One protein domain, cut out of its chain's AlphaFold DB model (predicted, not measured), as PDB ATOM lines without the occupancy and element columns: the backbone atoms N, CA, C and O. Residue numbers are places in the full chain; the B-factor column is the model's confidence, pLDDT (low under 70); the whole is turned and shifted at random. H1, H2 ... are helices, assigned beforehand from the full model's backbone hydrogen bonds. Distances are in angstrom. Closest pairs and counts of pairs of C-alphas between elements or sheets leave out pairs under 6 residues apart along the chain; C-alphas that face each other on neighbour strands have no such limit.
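AT A GLANCE: This is residues 236 to 304 of the 347 residues of the protein "SMC domain protein" of Vibrio cholerae Ind5 (UniProt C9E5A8). One long helix, H1, sticks out as a bare arm over residues 236 to 264, and near its last residues the short helix H2 packs on it, with the short helix H3 beyond H2. The printed part has 69 residues with three named helices, H1, H2, H3 in chain order, and no named strand: all helix. It is an extended rod of 70 by 26 by 15 A, with a radius of gyration of the C-alphas of 21.4 A.

HOW THE PARTS SIT: H1, residues 236 to 275, touches H2, residues 281 to 288, with residues 268 to 275 alone; the closest C-alphas, of Ala 272 and Phe 281, are 4.9 A apart. They run the same way at a steep tilt of 51 degrees. H3, residues 296 to 304, only just touches H2, with 3 pairs of C-alphas within 8 A, and only at the corner by their link; the closest C-alphas, of Leu 288 and Glu 296, are 5.1 A apart. H2 and H3 run the same way at a shallow tilt of 22 degrees. H1 and H3 are apart. Every O i to N i+4 pair is within hydrogen-bond range in H2 and H3, and 35 of 36 in H1.

IN THESE COORDINATES: H1 measures 58.2 A from C-alpha 236 at (385.889, 242.638, 794.214) to C-alpha 275. H2 measures 10.5 A and H3 12.1 A, ending with C-alpha 304 at (443.120, 276.026, 817.071).

THE WHOLE: The C-alphas farthest apart, of Lys 236 and Glu 303, are 70.5 A apart. The printed part has no cut; the link H1 to H2 is tight, H2 to H3 short. Only residue 291 has pLDDT under 70.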
ATOM      1  N   LYS A 236     384.576 243.106 794.692       85.00
ATOM      2  CA  LYS A 236     385.889 242.638 794.214       85.00
ATOM      3  C   LYS A 236     386.508 243.571 793.168       85.00
ATOM      4  O   LYS A 236     387.720 243.751 793.174       85.00
ATOM      5  N   GLY A 237     385.698 244.181 792.302       85.56
ATOM      6  CA  GLY A 237     386.156 245.172 791.326       85.56
ATOM      7  C   GLY A 237     386.639 246.458 791.997       85.56
ATOM      8  O   GLY A 237     387.701 246.970 791.646       85.56
ATOM      9  N   LEU A 238     385.921 246.934 793.021       89.75
ATOM     10  CA  LEU A 238     386.365 248.073 793.836       89.75
ATOM     11  C   LEU A 238     387.671 247.767 794.578       89.75
ATOM     12  O   LEU A 238     388.624 248.535 794.470       89.75
ATOM     13  N   GLN A 239     387.756 246.611 795.240       91.62
ATOM     14  CA  GLN A 239     388.981 246.169 795.915       91.62
ATOM     15  C   GLN A 239     390.162 246.047 794.946       91.62
ATOM     16  O   GLN A 239     391.286 246.425 795.280       91.62
ATOM     17  N   LEU A 240     389.925 245.538 793.733       92.94
ATOM     18  CA  LEU A 240     390.949 245.458 792.697       92.94
ATOM     19  C   LEU A 240     391.429 246.854 792.288       92.94
ATOM     20  O   LEU A 240     392.635 247.073 792.191       92.94
ATOM     21  N   LYS A 241     390.511 247.806 792.100       93.44
ATOM     22  CA  LYS A 241     390.839 249.193 791.751       93.44
ATOM     23  C   LYS A 241     391.657 249.883 792.848       93.44
ATOM     24  O   LYS A 241     392.652 250.532 792.539       93.44
ATOM     25  N   GLU A 242     391.289 249.703 794.114       94.69
ATOM     26  CA  GLU A 242     392.051 250.224 795.260       94.69
ATOM     27  C   GLU A 242     393.465 249.630 795.311       94.69
ATOM     28  O   GLU A 242     394.450 250.360 795.434       94.69
ATOM     29  N   LYS A 243     393.590 248.309 795.138       94.88
ATOM     30  CA  LYS A 243     394.889 247.619 795.069       94.88
ATOM     31  C   LYS A 243     395.743 248.120 793.903       94.88
ATOM     32  O   LYS A 243     396.943 248.317 794.070       94.88
ATOM     33  N   GLN A 244     395.142 248.350 792.737       95.38
ATOM     34  CA  GLN A 244     395.832 248.903 791.568       95.38
ATOM     35  C   GLN A 244     396.337 250.328 791.823       95.38
ATOM     36  O   GLN A 244     397.460 250.648 791.443       95.38
ATOM     37  N   GLN A 245     395.553 251.167 792.507       95.25
ATOM     38  CA  GLN A 245     395.984 252.512 792.897       95.25
ATOM     39  C   GLN A 245     397.152 252.473 793.887       95.25
ATOM     40  O   GLN A 245     398.140 253.177 793.690       95.25
ATOM     41  N   GLN A 246     397.085 251.612 794.907       96.00
ATOM     42  CA  GLN A 246     398.191 251.415 795.852       96.00
ATOM     43  C   GLN A 246     399.467 250.948 795.140       96.00
ATOM     44  O   GLN A 246     400.545 251.488 795.379       96.00
ATOM     45  N   LEU A 247     399.349 249.989 794.216       95.88
ATOM     46  CA  LEU A 247     400.478 249.517 793.412       95.88
ATOM     47  C   LEU A 247     401.085 250.626 792.545       95.88
ATOM     48  O   LEU A 247     402.307 250.725 792.466       95.88
ATOM     49  N   ALA A 248     400.261 251.481 791.935       95.44
ATOM     50  CA  ALA A 248     400.745 252.610 791.144       95.44
ATOM     51  C   ALA A 248     401.554 253.604 791.996       95.44
ATOM     52  O   ALA A 248     402.627 254.035 791.573       95.44
ATOM     53  N   VAL A 249     401.088 253.905 793.215       96.12
ATOM     54  CA  VAL A 249     401.827 254.746 794.172       96.12
ATOM     55  C   VAL A 249     403.165 254.103 794.533       96.12
ATOM     56  O   VAL A 249     404.199 254.759 794.434       96.12
ATOM     57  N   HIS A 250     403.178 252.812 794.879       94.62
ATOM     58  CA  HIS A 250     404.419 252.106 795.203       94.62
ATOM     59  C   HIS A 250     405.415 252.093 794.037       94.62
ATOM     60  O   HIS A 250     406.603 252.321 794.253       94.62
ATOM     61  N   HIS A 251     404.951 251.876 792.803       95.06
ATOM     62  CA  HIS A 251     405.805 251.961 791.617       95.06
ATOM     63  C   HIS A 251     406.409 253.355 791.435       95.06
ATOM     64  O   HIS A 251     407.601 253.457 791.145       95.06
ATOM     65  N   GLN A 252     405.623 254.414 791.641       94.38
ATOM     66  CA  GLN A 252     406.133 255.779 791.552       94.38
ATOM     67  C   GLN A 252     407.191 256.043 792.629       94.38
ATOM     68  O   GLN A 252     408.280 256.496 792.305       94.38
ATOM     69  N   THR A 253     406.937 255.652 793.882       94.31
ATOM     70  CA  THR A 253     407.915 255.801 794.971       94.31
ATOM     71  C   THR A 253     409.213 255.042 794.699       94.31
ATOM     72  O   THR A 253     410.292 255.557 794.975       94.31
ATOM     73  N   ILE A 254     409.143 253.826 794.144       94.62
ATOM     74  CA  ILE A 254     410.344 253.067 793.763       94.62
ATOM     75  C   ILE A 254     411.137 253.828 792.701       94.62
ATOM     76  O   ILE A 254     412.357 253.940 792.820       94.62
ATOM     77  N   LYS A 255     410.457 254.370 791.686       95.12
ATOM     78  CA  LYS A 255     411.095 255.150 790.623       95.12
ATOM     79  C   LYS A 255     411.748 256.422 791.174       95.12
ATOM     80  O   LYS A 255     412.923 256.655 790.902       95.12
ATOM     81  N   ASP A 256     411.028 257.181 791.994       94.06
ATOM     82  CA  ASP A 256     411.521 258.422 792.599       94.06
ATOM     83  C   ASP A 256     412.724 258.147 793.514       94.06
ATOM     84  O   ASP A 256     413.730 258.847 793.454       94.06
ATOM     85  N   ASN A 257     412.681 257.074 794.311       94.12
ATOM     86  CA  ASN A 257     413.810 256.669 795.150       94.12
ATOM     87  C   ASN A 257     415.033 256.264 794.317       94.12
ATOM     88  O   ASN A 257     416.155 256.603 794.684       94.12
ATOM     89  N   GLN A 258     414.845 255.566 793.193       94.38
ATOM     90  CA  GLN A 258     415.943 255.232 792.281       94.38
ATOM     91  C   GLN A 258     416.558 256.477 791.630       94.38
ATOM     92  O   GLN A 258     417.772 256.519 791.434       94.38
ATOM     93  N   GLU A 259     415.750 257.480 791.285       92.50
ATOM     94  CA  GLU A 259     416.241 258.765 790.774       92.50
ATOM     95  C   GLU A 259     416.983 259.551 791.863       92.50
ATOM     96  O   GLU A 259     418.112 259.986 791.633       92.50
ATOM     97  N   ASN A 260     416.419 259.636 793.070       93.44
ATOM     98  CA  ASN A 260     417.051 260.293 794.213       93.44
ATOM     99  C   ASN A 260     418.395 259.653 794.573       93.44
ATOM    100  O   ASN A 260     419.363 260.378 794.760       93.44
ATOM    101  N   LEU A 261     418.495 258.318 794.586       91.81
ATOM    102  CA  LEU A 261     419.764 257.625 794.833       91.81
ATOM    103  C   LEU A 261     420.847 258.033 793.827       91.81
ATOM    104  O   LEU A 261     421.978 258.282 794.229       91.81
ATOM    105  N   LYS A 262     420.509 258.164 792.535       91.69
ATOM    106  CA  LYS A 262     421.468 258.629 791.516       91.69
ATOM    107  C   LYS A 262     421.934 260.056 791.793       91.69
ATOM    108  O   LYS A 262     423.127 260.329 791.690       91.69
ATOM    109  N   VAL A 263     421.011 260.955 792.143       92.56
ATOM    110  CA  VAL A 263     421.339 262.348 792.485       92.56
ATOM    111  C   VAL A 263     422.227 262.399 793.727       92.56
ATOM    112  O   VAL A 263     423.250 263.079 793.714       92.56
ATOM    113  N   THR A 264     421.894 261.635 794.770       90.25
ATOM    114  CA  THR A 264     422.699 261.540 795.992       90.25
ATOM    115  C   THR A 264     424.107 261.039 795.692       90.25
ATOM    116  O   THR A 264     425.056 261.678 796.125       90.25
ATOM    117  N   THR A 265     424.277 259.990 794.881       89.38
ATOM    118  CA  THR A 265     425.614 259.505 794.496       89.38
ATOM    119  C   THR A 265     426.431 260.570 793.756       89.38
ATOM    120  O   THR A 265     427.631 260.694 793.989       89.38
ATOM    121  N   VAL A 266     425.801 261.379 792.895       90.31
ATOM    122  CA  VAL A 266     426.483 262.506 792.231       90.31
ATOM    123  C   VAL A 266     426.897 263.574 793.247       90.31
ATOM    124  O   VAL A 266     428.016 264.073 793.185       90.31
ATOM    125  N   HIS A 267     426.027 263.907 794.202       89.44
ATOM    126  CA  HIS A 267     426.339 264.871 795.260       89.44
ATOM    127  C   HIS A 267     427.465 264.374 796.177       89.44
ATOM    128  O   HIS A 267     428.350 265.148 796.530       89.44
ATOM    129  N   GLU A 268     427.461 263.093 796.541       89.00
ATOM    130  CA  GLU A 268     428.526 262.456 797.321       89.00
ATOM    131  C   GLU A 268     429.877 262.539 796.594       89.00
ATOM    132  O   GLU A 268     430.887 262.896 797.200       89.00
ATOM    133  N   GLN A 269     429.897 262.289 795.280       86.12
ATOM    134  CA  GLN A 269     431.098 262.435 794.452       86.12
ATOM    135  C   GLN A 269     431.570 263.895 794.348       86.12
ATOM    136  O   GLN A 269     432.767 264.162 794.466       86.12
ATOM    137  N   ASP A 270     430.658 264.854 794.163       88.19
ATOM    138  CA  ASP A 270     430.987 266.289 794.132       88.19
ATOM    139  C   ASP A 270     431.571 266.773 795.471       88.19
ATOM    140  O   ASP A 270     432.547 267.520 795.507       88.19
ATOM    141  N   LEU A 271     431.026 266.305 796.596       86.69
ATOM    142  CA  LEU A 271     431.553 266.620 797.926       86.69
ATOM    143  C   LEU A 271     432.943 266.019 798.159       86.69
ATOM    144  O   LEU A 271     433.825 266.723 798.650       86.69
ATOM    145  N   ALA A 272     433.157 264.756 797.777       86.06
ATOM    146  CA  ALA A 272     434.454 264.095 797.921       86.06
ATOM    147  C   ALA A 272     435.542 264.788 797.086       86.06
ATOM    148  O   ALA A 272     436.612 265.115 797.599       86.06
ATOM    149  N   THR A 273     435.231 265.103 795.824       85.25
ATOM    150  CA  THR A 273     436.166 265.769 794.901       85.25
ATOM    151  C   THR A 273     436.527 267.195 795.317       85.25
ATOM    152  O   THR A 273     437.634 267.643 795.016       85.25
ATOM    153  N   LYS A 274     435.645 267.906 796.037       86.62
ATOM    154  CA  LYS A 274     435.955 269.216 796.638       86.62
ATOM    155  C   LYS A 274     437.014 269.142 797.736       86.62
ATOM    156  O   LYS A 274     437.724 270.127 797.925       86.62
ATOM    157  N   LEU A 275     437.102 268.025 798.463       82.88
ATOM    158  CA  LEU A 275     438.112 267.827 799.504       82.88
ATOM    159  C   LEU A 275     439.439 267.343 798.901       82.88
ATOM    160  O   LEU A 275     440.476 267.953 799.145       82.88
ATOM    161  N   ASP A 276     439.403 266.289 798.082       77.69
ATOM    162  CA  ASP A 276     440.553 265.815 797.302       77.69
ATOM    163  C   ASP A 276     440.058 265.098 796.025       77.69
ATOM    164  O   ASP A 276     439.223 264.196 796.103       77.69
ATOM    165  N   PRO A 277     440.575 265.427 794.826       81.25
ATOM    166  CA  PRO A 277     440.196 264.753 793.582       81.25
ATOM    167  C   PRO A 277     440.433 263.231 793.547       81.25
ATOM    168  O   PRO A 277     439.937 262.568 792.636       81.25
ATOM    169  N   LYS A 278     441.239 262.674 794.461       82.94
ATOM    170  CA  LYS A 278     441.639 261.255 794.475       82.94
ATOM    171  C   LYS A 278     440.906 260.399 795.503       82.94
ATOM    172  O   LYS A 278     441.173 259.197 795.555       82.94
ATOM    173  N   ILE A 279     440.033 260.982 796.319       82.06
ATOM    174  CA  ILE A 279     439.319 260.255 797.373       82.06
ATOM    175  C   ILE A 279     437.855 260.039 796.991       82.06
ATOM    176  O   ILE A 279     437.250 260.859 796.304       82.06
ATOM    177  N   ASP A 280     437.280 258.929 797.444       85.56
ATOM    178  CA  ASP A 280     435.837 258.708 797.368       85.56
ATOM    179  C   ASP A 280     435.127 259.239 798.625       85.56
ATOM    180  O   ASP A 280     435.756 259.656 799.602       85.56
ATOM    181  N   PHE A 281     433.795 259.246 798.599       84.62
ATOM    182  CA  PHE A 281     432.988 259.795 799.687       84.62
ATOM    183  C   PHE A 281     433.131 259.022 801.009       84.62
ATOM    184  O   PHE A 281     433.108 259.626 802.080       84.62
ATOM    185  N   GLN A 282     433.329 257.700 800.969       83.44
ATOM    186  CA  GLN A 282     433.549 256.928 802.196       83.44
ATOM    187  C   GLN A 282     434.909 257.260 802.808       83.44
ATOM    188  O   GLN A 282     435.017 257.442 804.022       83.44
ATOM    189  N   GLN A 283     435.929 257.412 801.968       81.38
ATOM    190  CA  GLN A 283     437.258 257.833 802.376       81.38
ATOM    191  C   GLN A 283     437.241 259.265 802.933       81.38
ATOM    192  O   GLN A 283     437.857 259.513 803.963       81.38
ATOM    193  N   MET A 284     436.476 260.181 802.322       83.00
ATOM    194  CA  MET A 284     436.244 261.545 802.820       83.00
ATOM    195  C   MET A 284     435.684 261.539 804.250       83.00
ATOM    196  O   MET A 284     436.206 262.248 805.109       83.00
ATOM    197  N   LEU A 285     434.660 260.725 804.528       83.12
ATOM    198  CA  LEU A 285     434.072 260.614 805.869       83.12
ATOM    199  C   LEU A 285     435.077 260.090 806.904       83.12
ATOM    200  O   LEU A 285     435.092 260.556 808.042       83.12
ATOM    201  N   VAL A 286     435.937 259.144 806.515       83.56
ATOM    202  CA  VAL A 286     437.004 258.631 807.387       83.56
ATOM    203  C   VAL A 286     438.073 259.697 807.648       83.56
ATOM    204  O   VAL A 286     438.515 259.828 808.786       83.56
ATOM    205  N   THR A 287     438.465 260.467 806.628       81.38
ATOM    206  CA  THR A 287     439.467 261.541 806.743       81.38
ATOM    207  C   THR A 287     438.984 262.679 807.639       81.38
ATOM    208  O   THR A 287     439.704 263.112 808.537       81.38
ATOM    209  N   LEU A 288     437.745 263.141 807.440       83.56
ATOM    210  CA  LEU A 288     437.162 264.211 808.254       83.56
ATOM    211  C   LEU A 288     436.924 263.768 809.706       83.56
ATOM    212  O   LEU A 288     437.056 264.585 810.620       83.56
ATOM    213  N   GLY A 289     436.663 262.475 809.915       77.31
ATOM    214  CA  GLY A 289     436.433 261.879 811.225       77.31
ATOM    215  C   GLY A 289     434.976 261.956 811.679       77.31
ATOM    216  O   GLY A 289     434.168 262.728 811.166       77.31
ATOM    217  N   SER A 290     434.637 261.133 812.668       73.38
ATOM    218  CA  SER A 290     433.336 261.118 813.345       73.38
ATOM    219  C   SER A 290     433.516 261.281 814.857       73.38
ATOM    220  O   SER A 290     434.643 261.306 815.354       73.38
ATOM    221  N   GLU A 291     432.421 261.383 815.615       67.69
ATOM    222  CA  GLU A 291     432.487 261.433 817.088       67.69
ATOM    223  C   GLU A 291     433.159 260.187 817.695       67.69
ATOM    224  O   GLU A 291     433.818 260.280 818.727       67.69
ATOM    225  N   GLU A 292     433.042 259.029 817.036       71.75
ATOM    226  CA  GLU A 292     433.612 257.758 817.505       71.75
ATOM    227  C   GLU A 292     435.055 257.523 817.026       71.75
ATOM    228  O   GLU A 292     435.819 256.810 817.681       71.75
ATOM    229  N   LYS A 293     435.443 258.099 815.881       75.50
ATOM    230  CA  LYS A 293     436.792 257.988 815.307       75.50
ATOM    231  C   LYS A 293     437.306 259.374 814.925       75.50
ATOM    232  O   LYS A 293     436.920 259.872 813.866       75.50
ATOM    233  N   PRO A 294     438.167 259.989 815.753       72.25
ATOM    234  CA  PRO A 294     438.623 261.342 815.500       72.25
ATOM    235  C   PRO A 294     439.475 261.419 814.225       72.25
ATOM    236  O   PRO A 294     440.349 260.575 814.014       72.25
ATOM    237  N   GLY A 295     439.214 262.425 813.395       81.56
ATOM    238  CA  GLY A 295     439.890 262.698 812.126       81.56
ATOM    239  C   GLY A 295     440.460 264.115 812.064       81.56
ATOM    240  O   GLY A 295     440.763 264.732 813.091       81.56
ATOM    241  N   GLU A 296     440.627 264.637 810.850       79.69
ATOM    242  CA  GLU A 296     441.296 265.921 810.607       79.69
ATOM    243  C   GLU A 296     440.576 267.114 811.245       79.69
ATOM    244  O   GLU A 296     441.241 268.032 811.723       79.69
ATOM    245  N   ILE A 297     439.240 267.093 811.330       80.31
ATOM    246  CA  ILE A 297     438.474 268.196 811.930       80.31
ATOM    247  C   ILE A 297     438.810 268.334 813.418       80.31
ATOM    248  O   ILE A 297     439.151 269.424 813.872       80.31
ATOM    249  N   GLN A 298     438.791 267.235 814.182       79.31
ATOM    250  CA  GLN A 298     439.124 267.302 815.608       79.31
ATOM    251  C   GLN A 298     440.610 267.601 815.847       79.31
ATOM    252  O   GLN A 298     440.952 268.217 816.856       79.31
ATOM    253  N   ALA A 299     441.498 267.196 814.931       79.19
ATOM    254  CA  ALA A 299     442.910 267.566 814.993       79.19
ATOM    255  C   ALA A 299     443.112 269.079 814.791       79.19
ATOM    256  O   ALA A 299     443.842 269.702 815.565       79.19
ATOM    257  N   LEU A 300     442.423 269.673 813.809       79.44
ATOM    258  CA  LEU A 300     442.433 271.116 813.553       79.44
ATOM    259  C   LEU A 300     441.798 271.905 814.702       79.44
ATOM    260  O   LEU A 300     442.361 272.914 815.120       79.44
ATOM    261  N   ASP A 301     440.689 271.435 815.275       80.56
ATOM    262  CA  ASP A 301     440.082 272.061 816.456       80.56
ATOM    263  C   ASP A 301     441.024 272.017 817.668       80.56
ATOM    264  O   ASP A 301     441.193 273.017 818.370       80.56
ATOM    265  N   ALA A 302     441.701 270.887 817.896       79.00
ATOM    266  CA  ALA A 302     442.701 270.769 818.953       79.00
ATOM    267  C   ALA A 302     443.909 271.691 818.714       79.00
ATOM    268  O   ALA A 302     444.513 272.182 819.669       79.00
ATOM    269  N   GLU A 303     444.274 271.936 817.455       79.19
ATOM    270  CA  GLU A 303     445.339 272.866 817.086       79.19
ATOM    271  C   GLU A 303     444.918 274.331 817.249       79.19
ATOM    272  O   GLU A 303     445.671 275.110 817.833       79.19
ATOM    273  N   LEU A 304     443.697 274.695 816.852       75.44
ATOM    274  CA  LEU A 304     443.120 276.026 817.071       75.44
ATOM    275  C   LEU A 304     442.955 276.356 818.562       75.44
ATOM    276  O   LEU A 304     443.073 277.516 818.956       75.44
TER     277      LEU A 304